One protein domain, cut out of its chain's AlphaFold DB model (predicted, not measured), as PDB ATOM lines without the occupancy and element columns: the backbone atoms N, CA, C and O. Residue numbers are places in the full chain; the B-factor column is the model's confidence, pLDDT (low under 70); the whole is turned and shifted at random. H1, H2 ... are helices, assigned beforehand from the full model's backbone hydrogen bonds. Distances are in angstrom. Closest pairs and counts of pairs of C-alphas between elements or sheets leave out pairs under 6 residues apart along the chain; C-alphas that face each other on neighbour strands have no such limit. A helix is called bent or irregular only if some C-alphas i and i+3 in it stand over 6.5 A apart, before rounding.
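AT A GLANCE: This is residues 364 to 380 and 387 to 469 of the 764 residues of the protein "N6_Mtase domain-containing protein" of Gordonibacter sp. An230 (UniProt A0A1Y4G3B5). H2a, the first arm of bent helix H2, runs through the middle of a compact helical cluster; H1 and H5, side by side, cross one side of it, and hairpin H3-H4 packs on the other. H2b turns off at a corner and packs on H3. The printed part has 100 residues with five named helices, H1 to H5 in order, class all helix, radius of gyration of the C-alphas 12.8 A, spans 34 by 27 by 27 A.

HOW THE PARTS SIT: H2, residues 388 to 415, assigned as one helix by its hydrogen bonds, is bent: C-alphas 402 and 405 are 8.7 A apart. Its arms H2a, residues 388 to 402, and H2b, residues 405 to 415, touch only at the corner, at 90 degrees. H1, residues 364 to 377, touches H2a, closest C-alphas Arg 375 and Ala 391, 4.8 A. Every O i to N i+4 pair is within hydrogen-bond range in H1, H3, residues 419 to 433, and H5, residues 452 to 464; 8 of 11 in H2a, 5 of 7 in H2b, and 0 of 5 in H4, residues 435 to 443, with 4 of 6 O i to N i+3 pairs.

IN THESE COORDINATES: H1 begins at C-alpha 364 (22.894, -9.451, 162.833); H5 ends at C-alpha 464 (27.752, 2.121, 160.370).

THE WHOLE: Residues 381 to 386 are cut out, C-alphas 380 and 387 standing 9.8 A apart. Residues 380 and 468 to 469 have pLDDT under 70.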
ATOM      1  N   ARG A 364      22.403  -8.077 163.000       80.31
ATOM      2  CA  ARG A 364      22.894  -9.451 162.833       80.31
ATOM      3  C   ARG A 364      23.257  -9.735 161.376       80.31
ATOM      4  O   ARG A 364      24.365 -10.175 161.123       80.31
ATOM      5  N   GLU A 365      22.378  -9.447 160.418       80.12
ATOM      6  CA  GLU A 365      22.651  -9.656 158.983       80.12
ATOM      7  C   GLU A 365      23.822  -8.797 158.470       80.12
ATOM      8  O   GLU A 365      24.652  -9.280 157.697       80.12
ATOM      9  N   GLU A 366      23.910  -7.533 158.900       87.19
ATOM     10  CA  GLU A 366      25.024  -6.638 158.554       87.19
ATOM     11  C   GLU A 366      26.353  -7.170 159.103       87.19
ATOM     12  O   GLU A 366      27.361  -7.172 158.392       87.19
ATOM     13  N   LEU A 367      26.337  -7.664 160.343       88.88
ATOM     14  CA  LEU A 367      27.491  -8.252 161.009       88.88
ATOM     15  C   LEU A 367      27.883  -9.596 160.377       88.88
ATOM     16  O   LEU A 367      29.060  -9.840 160.150       88.88
ATOM     17  N   GLU A 368      26.922 -10.439 159.993       87.19
ATOM     18  CA  GLU A 368      27.176 -11.666 159.222       87.19
ATOM     19  C   GLU A 368      27.847 -11.374 157.881       87.19
ATOM     20  O   GLU A 368      28.752 -12.101 157.465       87.19
ATOM     21  N   ALA A 369      27.395 -10.328 157.187       89.31
ATOM     22  CA  ALA A 369      28.036  -9.875 155.963       89.31
ATOM     23  C   ALA A 369      29.448  -9.352 156.236       89.31
ATOM     24  O   ALA A 369      30.355  -9.646 155.469       89.31
ATOM     25  N   LEU A 370      29.648  -8.622 157.336       93.56
ATOM     26  CA  LEU A 370      30.966  -8.135 157.734       93.56
ATOM     27  C   LEU A 370      31.946  -9.272 158.009       93.56
ATOM     28  O   LEU A 370      33.039  -9.260 157.459       93.56
ATOM     29  N   VAL A 371      31.539 -10.282 158.776       92.12
ATOM     30  CA  VAL A 371      32.383 -11.451 159.056       92.12
ATOM     31  C   VAL A 371      32.750 -12.190 157.768       92.12
ATOM     32  O   VAL A 371      33.889 -12.614 157.610       92.12
ATOM     33  N   ARG A 372      31.818 -12.329 156.813       90.62
ATOM     34  CA  ARG A 372      32.111 -12.951 155.508       90.62
ATOM     35  C   ARG A 372      33.145 -12.168 154.697       90.62
ATOM     36  O   ARG A 372      34.005 -12.785 154.067       90.62
ATOM     37  N   ASP A 373      33.070 -10.844 154.730       92.06
ATOM     38  CA  ASP A 373      34.010  -9.989 154.009       92.06
ATOM     39  C   ASP A 373      35.389 -10.016 154.686       92.06
ATOM     40  O   ASP A 373      36.382 -10.279 154.017       92.06
ATOM     41  N   VAL A 374      35.445  -9.908 156.018       93.06
ATOM     42  CA  VAL A 374      36.690 -10.049 156.796       93.06
ATOM     43  C   VAL A 374      37.345 -11.410 156.569       93.06
ATOM     44  O   VAL A 374      38.549 -11.488 156.353       93.06
ATOM     45  N   ARG A 375      36.561 -12.493 156.520       91.94
ATOM     46  CA  ARG A 375      37.071 -13.832 156.190       91.94
ATOM     47  C   ARG A 375      37.720 -13.890 154.807       91.94
ATOM     48  O   ARG A 375      38.650 -14.664 154.610       91.94
ATOM     49  N   SER A 376      37.200 -13.122 153.853       90.31
ATOM     50  CA  SER A 376      37.736 -13.059 152.490       90.31
ATOM     51  C   SER A 376      39.014 -12.218 152.415       90.31
ATOM     52  O   SER A 376      39.857 -12.484 151.563       90.31
ATOM     53  N   ASP A 377      39.155 -11.241 153.315       90.50
ATOM     54  CA  ASP A 377      40.326 -10.368 153.435       90.50
ATOM     55  C   ASP A 377      41.472 -11.010 154.249       90.50
ATOM     56  O   ASP A 377      42.619 -10.569 154.152       90.50
ATOM     57  N   LEU A 378      41.192 -12.053 155.043       89.25
ATOM     58  CA  LEU A 378      42.202 -12.759 155.834       89.25
ATOM     59  C   LEU A 378      43.176 -13.564 154.949       89.25
ATOM     60  O   LEU A 378      42.743 -14.328 154.076       89.25
ATOM     61  N   PRO A 379      44.497 -13.466 155.194       79.56
ATOM     62  CA  PRO A 379      45.483 -14.227 154.442       79.56
ATOM     63  C   PRO A 379      45.324 -15.729 154.707       79.56
ATOM     64  O   PRO A 379      45.321 -16.197 155.843       79.56
ATOM     65  N   CYS A 380      45.211 -16.501 153.631       65.88
ATOM     66  CA  CYS A 380      45.139 -17.956 153.677       65.88
ATOM     67  C   CYS A 380      46.558 -18.548 153.651       65.88
ATOM     68  O   CYS A 380      47.325 -18.259 152.731       65.88
ATOM     69  N   SER A 387      38.689 -19.562 158.872       85.50
ATOM     70  CA  SER A 387      37.416 -20.010 159.423       85.50
ATOM     71  C   SER A 387      36.481 -18.823 159.694       85.50
ATOM     72  O   SER A 387      36.893 -17.663 159.760       85.50
ATOM     73  N   MET A 388      35.181 -19.096 159.846       84.56
ATOM     74  CA  MET A 388      34.232 -18.060 160.285       84.56
ATOM     75  C   MET A 388      34.504 -17.612 161.727       84.56
ATOM     76  O   MET A 388      34.122 -16.499 162.076       84.56
ATOM     77  N   PHE A 389      35.135 -18.473 162.534       85.00
ATOM     78  CA  PHE A 389      35.555 -18.155 163.896       85.00
ATOM     79  C   PHE A 389      36.651 -17.087 163.864       85.00
ATOM     80  O   PHE A 389      36.459 -16.013 164.422       85.00
ATOM     81  N   ASP A 390      37.731 -17.325 163.116       86.81
ATOM     82  CA  ASP A 390      38.868 -16.393 163.023       86.81
ATOM     83  C   ASP A 390      38.404 -15.003 162.568       86.81
ATOM     84  O   ASP A 390      38.693 -13.991 163.197       86.81
ATOM     85  N   ALA A 391      37.569 -14.958 161.525       90.88
ATOM     86  CA  ALA A 391      37.011 -13.707 161.024       90.88
ATOM     87  C   ALA A 391      36.074 -13.004 162.021       90.88
ATOM     88  O   ALA A 391      35.999 -11.777 162.037       90.88
ATOM     89  N   ALA A 392      35.334 -13.751 162.845       90.94
ATOM     90  CA  ALA A 392      34.500 -13.164 163.890       90.94
ATOM     91  C   ALA A 392      35.355 -12.532 164.997       90.94
ATOM     92  O   ALA A 392      35.017 -11.449 165.477       90.94
ATOM     93  N   TRP A 393      36.472 -13.169 165.351       91.50
ATOM     94  CA  TRP A 393      37.407 -12.698 166.373       91.50
ATOM     95  C   TRP A 393      38.273 -11.510 165.933       91.50
ATOM     96  O   TRP A 393      38.727 -10.764 166.790       91.50
ATOM     97  N   GLU A 394      38.390 -11.241 164.631       93.44
ATOM     98  CA  GLU A 394      38.916  -9.967 164.102       93.44
ATOM     99  C   GLU A 394      37.920  -8.800 164.285       93.44
ATOM    100  O   GLU A 394      38.301  -7.656 164.537       93.44
ATOM    101  N   VAL A 395      36.613  -9.075 164.190       95.06
ATOM    102  CA  VAL A 395      35.549  -8.056 164.306       95.06
ATOM    103  C   VAL A 395      35.188  -7.763 165.767       95.06
ATOM    104  O   VAL A 395      34.828  -6.631 166.112       95.06
ATOM    105  N   LEU A 396      35.262  -8.780 166.628       94.12
ATOM    106  CA  LEU A 396      34.828  -8.742 168.028       94.12
ATOM    107  C   LEU A 396      35.442  -7.584 168.849       94.12
ATOM    108  O   LEU A 396      34.671  -6.905 169.535       94.12
ATOM    109  N   PRO A 397      36.755  -7.281 168.775       94.75
ATOM    110  CA  PRO A 397      37.383  -6.223 169.575       94.75
ATOM    111  C   PRO A 397      36.903  -4.831 169.160       94.75
ATOM    112  O   PRO A 397      36.609  -3.985 170.005       94.75
ATOM    113  N   VAL A 398      36.726  -4.601 167.855       96.19
ATOM    114  CA  VAL A 398      36.205  -3.330 167.331       96.19
ATOM    115  C   VAL A 398      34.746  -3.138 167.739       96.19
ATOM    116  O   VAL A 398      34.353  -2.053 168.171       96.19
ATOM    117  N   LEU A 399      33.937  -4.200 167.644       95.31
ATOM    118  CA  LEU A 399      32.547  -4.178 168.098       95.31
ATOM    119  C   LEU A 399      32.457  -3.915 169.609       95.31
ATOM    120  O   LEU A 399      31.605  -3.141 170.045       95.31
ATOM    121  N   PHE A 400      33.350  -4.507 170.401       95.56
ATOM    122  CA  PHE A 400      33.451  -4.256 171.834       95.56
ATOM    123  C   PHE A 400      33.772  -2.795 172.147       95.56
ATOM    124  O   PHE A 400      33.012  -2.168 172.881       95.56
ATOM    125  N   VAL A 401      34.812  -2.214 171.538       96.06
ATOM    126  CA  VAL A 401      35.160  -0.790 171.725       96.06
ATOM    127  C   VAL A 401      34.006   0.124 171.305       96.06
ATOM    128  O   VAL A 401      33.777   1.165 171.927       96.06
ATOM    129  N   ARG A 402      33.230  -0.273 170.285       94.44
ATOM    130  CA  ARG A 402      32.033   0.466 169.872       94.44
ATOM    131  C   ARG A 402      30.943   0.489 170.945       94.44
ATOM    132  O   ARG A 402      30.249   1.497 171.086       94.44
ATOM    133  N   LEU A 403      30.759  -0.621 171.649       91.56
ATOM    134  CA  LEU A 403      29.630  -0.844 172.553       91.56
ATOM    135  C   LEU A 403      29.946  -0.572 174.025       91.56
ATOM    136  O   LEU A 403      29.039  -0.258 174.794       91.56
ATOM    137  N   ALA A 404      31.206  -0.706 174.429       90.50
ATOM    138  CA  ALA A 404      31.643  -0.500 175.801       90.50
ATOM    139  C   ALA A 404      31.412   0.947 176.268       90.50
ATOM    140  O   ALA A 404      31.377   1.895 175.477       90.50
ATOM    141  N   ASP A 405      31.244   1.113 177.582       84.50
ATOM    142  CA  ASP A 405      31.102   2.408 178.259       84.50
ATOM    143  C   ASP A 405      30.005   3.306 177.658       84.50
ATOM    144  O   ASP A 405      30.150   4.526 177.566       84.50
ATOM    145  N   GLY A 406      28.909   2.700 177.187       78.88
ATOM    146  CA  GLY A 406      27.805   3.422 176.548       78.88
ATOM    147  C   GLY A 406      28.205   4.153 175.259       78.88
ATOM    148  O   GLY A 406      27.558   5.132 174.892       78.88
ATOM    149  N   GLY A 407      29.279   3.716 174.591       85.06
ATOM    150  CA  GLY A 407      29.814   4.322 173.369       85.06
ATOM    151  C   GLY A 407      30.837   5.441 173.602       85.06
ATOM    152  O   GLY A 407      31.303   6.047 172.636       85.06
ATOM    153  N   ALA A 408      31.226   5.721 174.852       87.50
ATOM    154  CA  ALA A 408      32.210   6.763 175.157       87.50
ATOM    155  C   ALA A 408      33.593   6.470 174.544       87.50
ATOM    156  O   ALA A 408      34.252   7.389 174.052       87.50
ATOM    157  N   SER A 409      34.022   5.204 174.541       92.25
ATOM    158  CA  SER A 409      35.251   4.766 173.863       92.25
ATOM    159  C   SER A 409      35.167   4.977 172.355       92.25
ATOM    160  O   SER A 409      36.068   5.561 171.757       92.25
ATOM    161  N   TRP A 410      34.033   4.628 171.745       95.00
ATOM    162  CA  TRP A 410      33.809   4.861 170.319       95.00
ATOM    163  C   TRP A 410      33.849   6.342 169.934       95.00
ATOM    164  O   TRP A 410      34.402   6.699 168.899       95.00
ATOM    165  N   ALA A 411      33.304   7.229 170.770       91.50
ATOM    166  CA  ALA A 411      33.352   8.668 170.518       91.50
ATOM    167  C   ALA A 411      34.797   9.201 170.448       91.50
ATOM    168  O   ALA A 411      35.086  10.085 169.637       91.50
ATOM    169  N   ARG A 412      35.714   8.634 171.248       95.56
ATOM    170  CA  ARG A 412      37.151   8.943 171.172       95.56
ATOM    171  C   ARG A 412      37.774   8.407 169.888       95.56
ATOM    172  O   ARG A 412      38.476   9.162 169.225       95.56
ATOM    173  N   VAL A 413      37.439   7.178 169.482       96.19
ATOM    174  CA  VAL A 413      37.856   6.602 168.186       96.19
ATOM    175  C   VAL A 413      37.437   7.494 167.016       96.19
ATOM    176  O   VAL A 413      38.253   7.790 166.149       96.19
ATOM    177  N   LEU A 414      36.195   7.984 167.011       93.75
ATOM    178  CA  LEU A 414      35.678   8.857 165.949       93.75
ATOM    179  C   LEU A 414      36.323  10.250 165.916       93.75
ATOM    180  O   LEU A 414      36.268  10.914 164.884       93.75
ATOM    181  N   SER A 415      36.897  10.696 167.032       94.69
ATOM    182  CA  SER A 415      37.520  12.018 167.162       94.69
ATOM    183  C   SER A 415      39.043  11.984 166.988       94.69
ATOM    184  O   SER A 415      39.673  13.040 166.974       94.69
ATOM    185  N   ALA A 416      39.644  10.796 166.898       95.88
ATOM    186  CA  ALA A 416      41.084  10.621 166.785       95.88
ATOM    187  C   ALA A 416      41.582  10.834 165.349       95.88
ATOM    188  O   ALA A 416      40.893  10.519 164.380       95.88
ATOM    189  N   GLU A 417      42.820  11.319 165.213       94.62
ATOM    190  CA  GLU A 417      43.483  11.453 163.908       94.62
ATOM    191  C   GLU A 417      43.746  10.091 163.246       94.62
ATOM    192  O   GLU A 417      43.663   9.966 162.024       94.62
ATOM    193  N   ASP A 418      44.038   9.065 164.053       95.62
ATOM    194  CA  ASP A 418      44.253   7.686 163.615       95.62
ATOM    195  C   ASP A 418      43.282   6.747 164.355       95.62
ATOM    196  O   ASP A 418      43.583   6.289 165.464       95.62
ATOM    197  N   PRO A 419      42.104   6.461 163.767       94.44
ATOM    198  CA  PRO A 419      41.099   5.611 164.396       94.44
ATOM    199  C   PRO A 419      41.593   4.197 164.712       94.44
ATOM    200  O   PRO A 419      41.144   3.623 165.698       94.44
ATOM    201  N   LEU A 420      42.518   3.634 163.920       96.25
ATOM    202  CA  LEU A 420      43.022   2.275 164.155       96.25
ATOM    203  C   LEU A 420      43.870   2.230 165.427       96.25
ATOM    204  O   LEU A 420      43.617   1.416 166.310       96.25
ATOM    205  N   LYS A 421      44.815   3.168 165.568       96.06
ATOM    206  CA  LYS A 421      45.614   3.289 166.797       96.06
ATOM    207  C   LYS A 421      44.762   3.626 168.011       96.06
ATOM    208  O   LYS A 421      45.072   3.182 169.110       96.06
ATOM    209  N   GLN A 422      43.704   4.417 167.827       97.38
ATOM    210  CA  GLN A 422      42.806   4.727 168.933       97.38
ATOM    211  C   GLN A 422      42.015   3.495 169.384       97.38
ATOM    212  O   GLN A 422      41.807   3.350 170.582       97.38
ATOM    213  N   VAL A 423      41.603   2.598 168.477       97.00
ATOM    214  CA  VAL A 423      40.991   1.312 168.866       97.00
ATOM    215  C   VAL A 423      41.953   0.503 169.739       97.00
ATOM    216  O   VAL A 423      41.548   0.067 170.814       97.00
ATOM    217  N   ASP A 424      43.220   0.379 169.338       97.06
ATOM    218  CA  ASP A 424      44.241  -0.337 170.117       97.06
ATOM    219  C   ASP A 424      44.446   0.290 171.504       97.06
ATOM    220  O   ASP A 424      44.421  -0.412 172.513       97.06
ATOM    221  N   ALA A 425      44.538   1.621 171.583       96.50
ATOM    222  CA  ALA A 425      44.674   2.333 172.854       96.50
ATOM    223  C   ALA A 425      43.468   2.122 173.793       96.50
ATOM    224  O   ALA A 425      43.627   2.060 175.013       96.50
ATOM    225  N   GLU A 426      42.250   2.015 173.249       96.56
ATOM    226  CA  GLU A 426      41.068   1.677 174.048       96.56
ATOM    227  C   GLU A 426      41.134   0.231 174.560       96.56
ATOM    228  O   GLU A 426      40.855   0.005 175.737       96.56
ATOM    229  N   LEU A 427      41.540  -0.733 173.725       96.12
ATOM    230  CA  LEU A 427      41.703  -2.136 174.129       96.12
ATOM    231  C   LEU A 427      42.751  -2.291 175.240       96.12
ATOM    232  O   LEU A 427      42.465  -2.935 176.248       96.12
ATOM    233  N   GLU A 428      43.909  -1.637 175.115       95.25
ATOM    234  CA  GLU A 428      44.945  -1.604 176.159       95.25
ATOM    235  C   GLU A 428      44.427  -0.976 177.462       95.25
ATOM    236  O   GLU A 428      44.700  -1.464 178.559       95.25
ATOM    237  N   CYS A 429      43.633   0.093 177.357       94.19
ATOM    238  CA  CYS A 429      43.022   0.748 178.508       94.19
ATOM    239  C   CYS A 429      42.040  -0.178 179.243       94.19
ATOM    240  O   CYS A 429      42.017  -0.189 180.476       94.19
ATOM    241  N   PHE A 430      41.249  -0.972 178.513       93.19
ATOM    242  CA  PHE A 430      40.389  -1.994 179.112       93.19
ATOM    243  C   PHE A 430      41.211  -3.124 179.740       93.19
ATOM    244  O   PHE A 430      40.964  -3.464 180.897       93.19
ATOM    245  N   ALA A 431      42.224  -3.632 179.034       92.38
ATOM    246  CA  ALA A 431      43.115  -4.682 179.524       92.38
ATOM    247  C   ALA A 431      43.848  -4.296 180.820       92.38
ATOM    248  O   ALA A 431      44.053  -5.134 181.692       92.38
ATOM    249  N   ALA A 432      44.214  -3.021 180.975       91.44
ATOM    250  CA  ALA A 432      44.902  -2.521 182.163       91.44
ATOM    251  C   ALA A 432      43.981  -2.288 183.377       91.44
ATOM    252  O   ALA A 432      44.472  -2.141 184.496       91.44
ATOM    253  N   ARG A 433      42.661  -2.182 183.169       87.38
ATOM    254  CA  ARG A 433      41.680  -1.845 184.219       87.38
ATOM    255  C   ARG A 433      40.931  -3.048 184.776       87.38
ATOM    256  O   ARG A 433      40.361  -2.934 185.856       87.38
ATOM    257  N   ASP A 434      40.894  -4.141 184.027       83.19
ATOM    258  CA  ASP A 434      40.145  -5.350 184.349       83.19
ATOM    259  C   ASP A 434      41.048  -6.550 184.050       83.19
ATOM    260  O   ASP A 434      41.364  -6.828 182.891       83.19
ATOM    261  N   GLU A 435      41.485  -7.253 185.100       79.81
ATOM    262  CA  GLU A 435      42.365  -8.425 184.980       79.81
ATOM    263  C   GLU A 435      41.747  -9.485 184.056       79.81
ATOM    264  O   GLU A 435      42.433 -10.148 183.273       79.81
ATOM    265  N   GLY A 436      40.418  -9.584 184.076       78.88
ATOM    266  CA  GLY A 436      39.645 -10.468 183.234       78.88
ATOM    267  C   GLY A 436      39.617 -10.110 181.753       78.88
ATOM    268  O   GLY A 436      39.273 -10.977 180.950       78.88
ATOM    269  N   LEU A 437      39.977  -8.878 181.402       87.62
ATOM    270  CA  LEU A 437      40.099  -8.385 180.032       87.62
ATOM    271  C   LEU A 437      41.560  -8.166 179.615       87.62
ATOM    272  O   LEU A 437      41.802  -7.631 178.535       87.62
ATOM    273  N   SER A 438      42.533  -8.604 180.418       87.12
ATOM    274  CA  SER A 438      43.970  -8.484 180.115       87.12
ATOM    275  C   SER A 438      44.359  -8.999 178.719       87.12
ATOM    276  O   SER A 438      45.241  -8.435 178.078       87.12
ATOM    277  N   PHE A 439      43.650 -10.009 178.205       85.88
ATOM    278  CA  PHE A 439      43.874 -10.597 176.879       85.88
ATOM    279  C   PHE A 439      43.462  -9.691 175.702       85.88
ATOM    280  O   PHE A 439      43.802  -9.974 174.558       85.88
ATOM    281  N   LEU A 440      42.743  -8.586 175.937       89.06
ATOM    282  CA  LEU A 440      42.328  -7.679 174.857       89.06
ATOM    283  C   LEU A 440      43.512  -7.046 174.111       89.06
ATOM    284  O   LEU A 440      43.351  -6.690 172.946       89.06
ATOM    285  N   GLY A 441      44.683  -6.931 174.746       84.62
ATOM    286  CA  GLY A 441      45.901  -6.458 174.078       84.62
ATOM    287  C   GLY A 441      46.353  -7.373 172.933       84.62
ATOM    288  O   GLY A 441      46.812  -6.880 171.907       84.62
ATOM    289  N   ASP A 442      46.129  -8.684 173.057       87.62
ATOM    290  CA  ASP A 442      46.460  -9.682 172.026       87.62
ATOM    291  C   ASP A 442      45.434  -9.711 170.878       87.62
ATOM    292  O   ASP A 442      45.612 -10.424 169.893       87.62
ATOM    293  N   LEU A 443      44.347  -8.945 171.008       90.12
ATOM    294  CA  LEU A 443      43.308  -8.768 169.993       90.12
ATOM    295  C   LEU A 443      43.359  -7.368 169.353       90.12
ATOM    296  O   LEU A 443      42.396  -6.932 168.717       90.12
ATOM    297  N   ALA A 444      44.461  -6.642 169.547       92.06
ATOM    298  CA  ALA A 444      44.682  -5.334 168.951       92.06
ATOM    299  C   ALA A 444      44.779  -5.425 167.420       92.06
ATOM    300  O   ALA A 444      45.309  -6.388 166.860       92.06
ATOM    301  N   LEU A 445      44.345  -4.379 166.717       92.38
ATOM    302  CA  LEU A 445      44.447  -4.286 165.261       92.38
ATOM    303  C   LEU A 445      45.907  -4.309 164.795       92.38
ATOM    304  O   LEU A 445      46.205  -4.834 163.728       92.38
ATOM    305  N   SER A 446      46.844  -3.807 165.596       91.06
ATOM    306  CA  SER A 446      48.282  -3.943 165.325       91.06
ATOM    307  C   SER A 446      48.797  -5.392 165.318       91.06
ATOM    308  O   SER A 446      49.837  -5.651 164.713       91.06
ATOM    309  N   THR A 447      48.073  -6.330 165.940       90.00
ATOM    310  CA  THR A 447      48.385  -7.774 165.958       90.00
ATOM    311  C   THR A 447      47.571  -8.591 164.946       90.00
ATOM    312  O   THR A 447      47.873  -9.760 164.712       90.00
ATOM    313  N   SER A 448      46.564  -7.971 164.322       89.94
ATOM    314  CA  SER A 448      45.675  -8.586 163.334       89.94
ATOM    315  C   SER A 448      46.426  -9.053 162.085       89.94
ATOM    316  O   SER A 448      47.412  -8.450 161.655       89.94
ATOM    317  N   SER A 449      45.905 -10.105 161.449       89.06
ATOM    318  CA  SER A 449      46.423 -10.584 160.159       89.06
ATOM    319  C   SER A 449      45.885  -9.795 158.956       89.06
ATOM    320  O   SER A 449      46.320 -10.018 157.827       89.06
ATOM    321  N   LEU A 450      44.937  -8.880 159.174       91.19
ATOM    322  CA  LEU A 450      44.385  -8.006 158.142       91.19
ATOM    323  C   LEU A 450      45.352  -6.874 157.789       91.19
ATOM    324  O   LEU A 450      45.986  -6.279 158.657       91.19
ATOM    325  N   ASP A 451      45.391  -6.491 156.512       92.56
ATOM    326  CA  ASP A 451      46.089  -5.268 156.115       92.56
ATOM    327  C   ASP A 451      45.360  -3.998 156.605       92.56
ATOM    328  O   ASP A 451      44.153  -3.990 156.871       92.56
ATOM    329  N   ALA A 452      46.085  -2.877 156.660       91.62
ATOM    330  CA  ALA A 452      45.549  -1.604 157.143       91.62
ATOM    331  C   ALA A 452      44.334  -1.090 156.344       91.62
ATOM    332  O   ALA A 452      43.518  -0.336 156.876       91.62
ATOM    333  N   SER A 453      44.191  -1.456 155.064       93.50
ATOM    334  CA  SER A 453      43.032  -1.060 154.255       93.50
ATOM    335  C   SER A 453      41.778  -1.832 154.672       93.50
ATOM    336  O   SER A 453      40.697  -1.248 154.780       93.50
ATOM    337  N   SER A 454      41.937  -3.122 154.956       94.44
ATOM    338  CA  SER A 454      40.886  -4.041 155.384       94.44
ATOM    339  C   SER A 454      40.441  -3.725 156.811       94.44
ATOM    340  O   SER A 454      39.243  -3.628 157.074       94.44
ATOM    341  N   GLN A 455      41.386  -3.389 157.697       95.62
ATOM    342  CA  GLN A 455      41.093  -2.875 159.039       95.62
ATOM    343  C   GLN A 455      40.261  -1.584 159.004       95.62
ATOM    344  O   GLN A 455      39.266  -1.473 159.720       95.62
ATOM    345  N   ARG A 456      40.597  -0.615 158.134       94.94
ATOM    346  CA  ARG A 456      39.794   0.617 157.985       94.94
ATOM    347  C   ARG A 456      38.376   0.326 157.512       94.94
ATOM    348  O   ARG A 456      37.436   0.833 158.117       94.94
ATOM    349  N   ARG A 457      38.214  -0.521 156.487       94.81
ATOM    350  CA  ARG A 457      36.880  -0.936 156.017       94.81
ATOM    351  C   ARG A 457      36.083  -1.605 157.134       94.81
ATOM    352  O   ARG A 457      34.897  -1.326 157.282       94.81
ATOM    353  N   MET A 458      36.722  -2.457 157.935       96.12
ATOM    354  CA  MET A 458      36.088  -3.101 159.083       96.12
ATOM    355  C   MET A 458      35.615  -2.071 160.116       96.12
ATOM    356  O   MET A 458      34.445  -2.096 160.488       96.12
ATOM    357  N   VAL A 459      36.469  -1.128 160.527       95.62
ATOM    358  CA  VAL A 459      36.112  -0.059 161.480       95.62
ATOM    359  C   VAL A 459      34.981   0.825 160.948       95.62
ATOM    360  O   VAL A 459      34.042   1.125 161.685       95.62
ATOM    361  N   GLU A 460      35.012   1.200 159.668       94.19
ATOM    362  CA  GLU A 460      33.941   1.969 159.018       94.19
ATOM    363  C   GLU A 460      32.619   1.201 158.993       94.19
ATOM    364  O   GLU A 460      31.566   1.748 159.314       94.19
ATOM    365  N   ARG A 461      32.654  -0.094 158.684       93.94
ATOM    366  CA  ARG A 461      31.444  -0.915 158.703       93.94
ATOM    367  C   ARG A 461      30.913  -1.119 160.107       93.94
ATOM    368  O   ARG A 461      29.706  -1.008 160.296       93.94
ATOM    369  N   VAL A 462      31.790  -1.353 161.085       93.94
ATOM    370  CA  VAL A 462      31.401  -1.408 162.496       93.94
ATOM    371  C   VAL A 462      30.814  -0.075 162.929       93.94
ATOM    372  O   VAL A 462      29.821  -0.115 163.634       93.94
ATOM    373  N   ARG A 463      31.319   1.085 162.486       91.31
ATOM    374  CA  ARG A 463      30.709   2.404 162.755       91.31
ATOM    375  C   ARG A 463      29.266   2.474 162.266       91.31
ATOM    376  O   ARG A 463      28.412   3.001 162.979       91.31
ATOM    377  N   ASP A 464      29.014   1.942 161.077       88.38
ATOM    378  CA  ASP A 464      27.752   2.121 160.370       88.38
ATOM    379  C   ASP A 464      26.688   1.066 160.751       88.38
ATOM    380  O   ASP A 464      25.519   1.250 160.403       88.38
ATOM    381  N   LEU A 465      27.033   0.011 161.524       86.44
ATOM    382  CA  LEU A 465      26.037  -0.994 161.949       86.44
ATOM    383  C   LEU A 465      24.912  -0.344 162.759       86.44
ATOM    384  O   LEU A 465      25.161   0.443 163.681       86.44
ATOM    385  N   ARG A 466      23.671  -0.750 162.505       77.38
ATOM    386  CA  ARG A 466      22.495  -0.250 163.236       77.38
ATOM    387  C   ARG A 466      22.255  -1.027 164.527       77.38
ATOM    388  O   ARG A 466      21.350  -1.854 164.608       77.38
ATOM    389  N   ILE A 467      23.070  -0.773 165.548       73.38
ATOM    390  CA  ILE A 467      22.982  -1.500 166.820       73.38
ATOM    391  C   ILE A 467      21.917  -0.868 167.726       73.38
ATOM    392  O   ILE A 467      21.974   0.320 168.036       73.38
ATOM    393  N   GLY A 468      20.924  -1.667 168.128       66.38
ATOM    394  CA  GLY A 468      19.928  -1.294 169.137       66.38
ATOM    395  C   GLY A 468      20.407  -1.575 170.568       66.38
ATOM    396  O   GLY A 468      21.596  -1.708 170.830       66.38
ATOM    397  N   HIS A 469      19.471  -1.751 171.502       60.97
ATOM    398  CA  HIS A 469      19.777  -2.056 172.911       60.97
ATOM    399  C   HIS A 469      20.360  -3.466 173.157       60.97
ATOM    400  O   HIS A 469      20.678  -3.813 174.290       60.97
TER     401      HIS A 469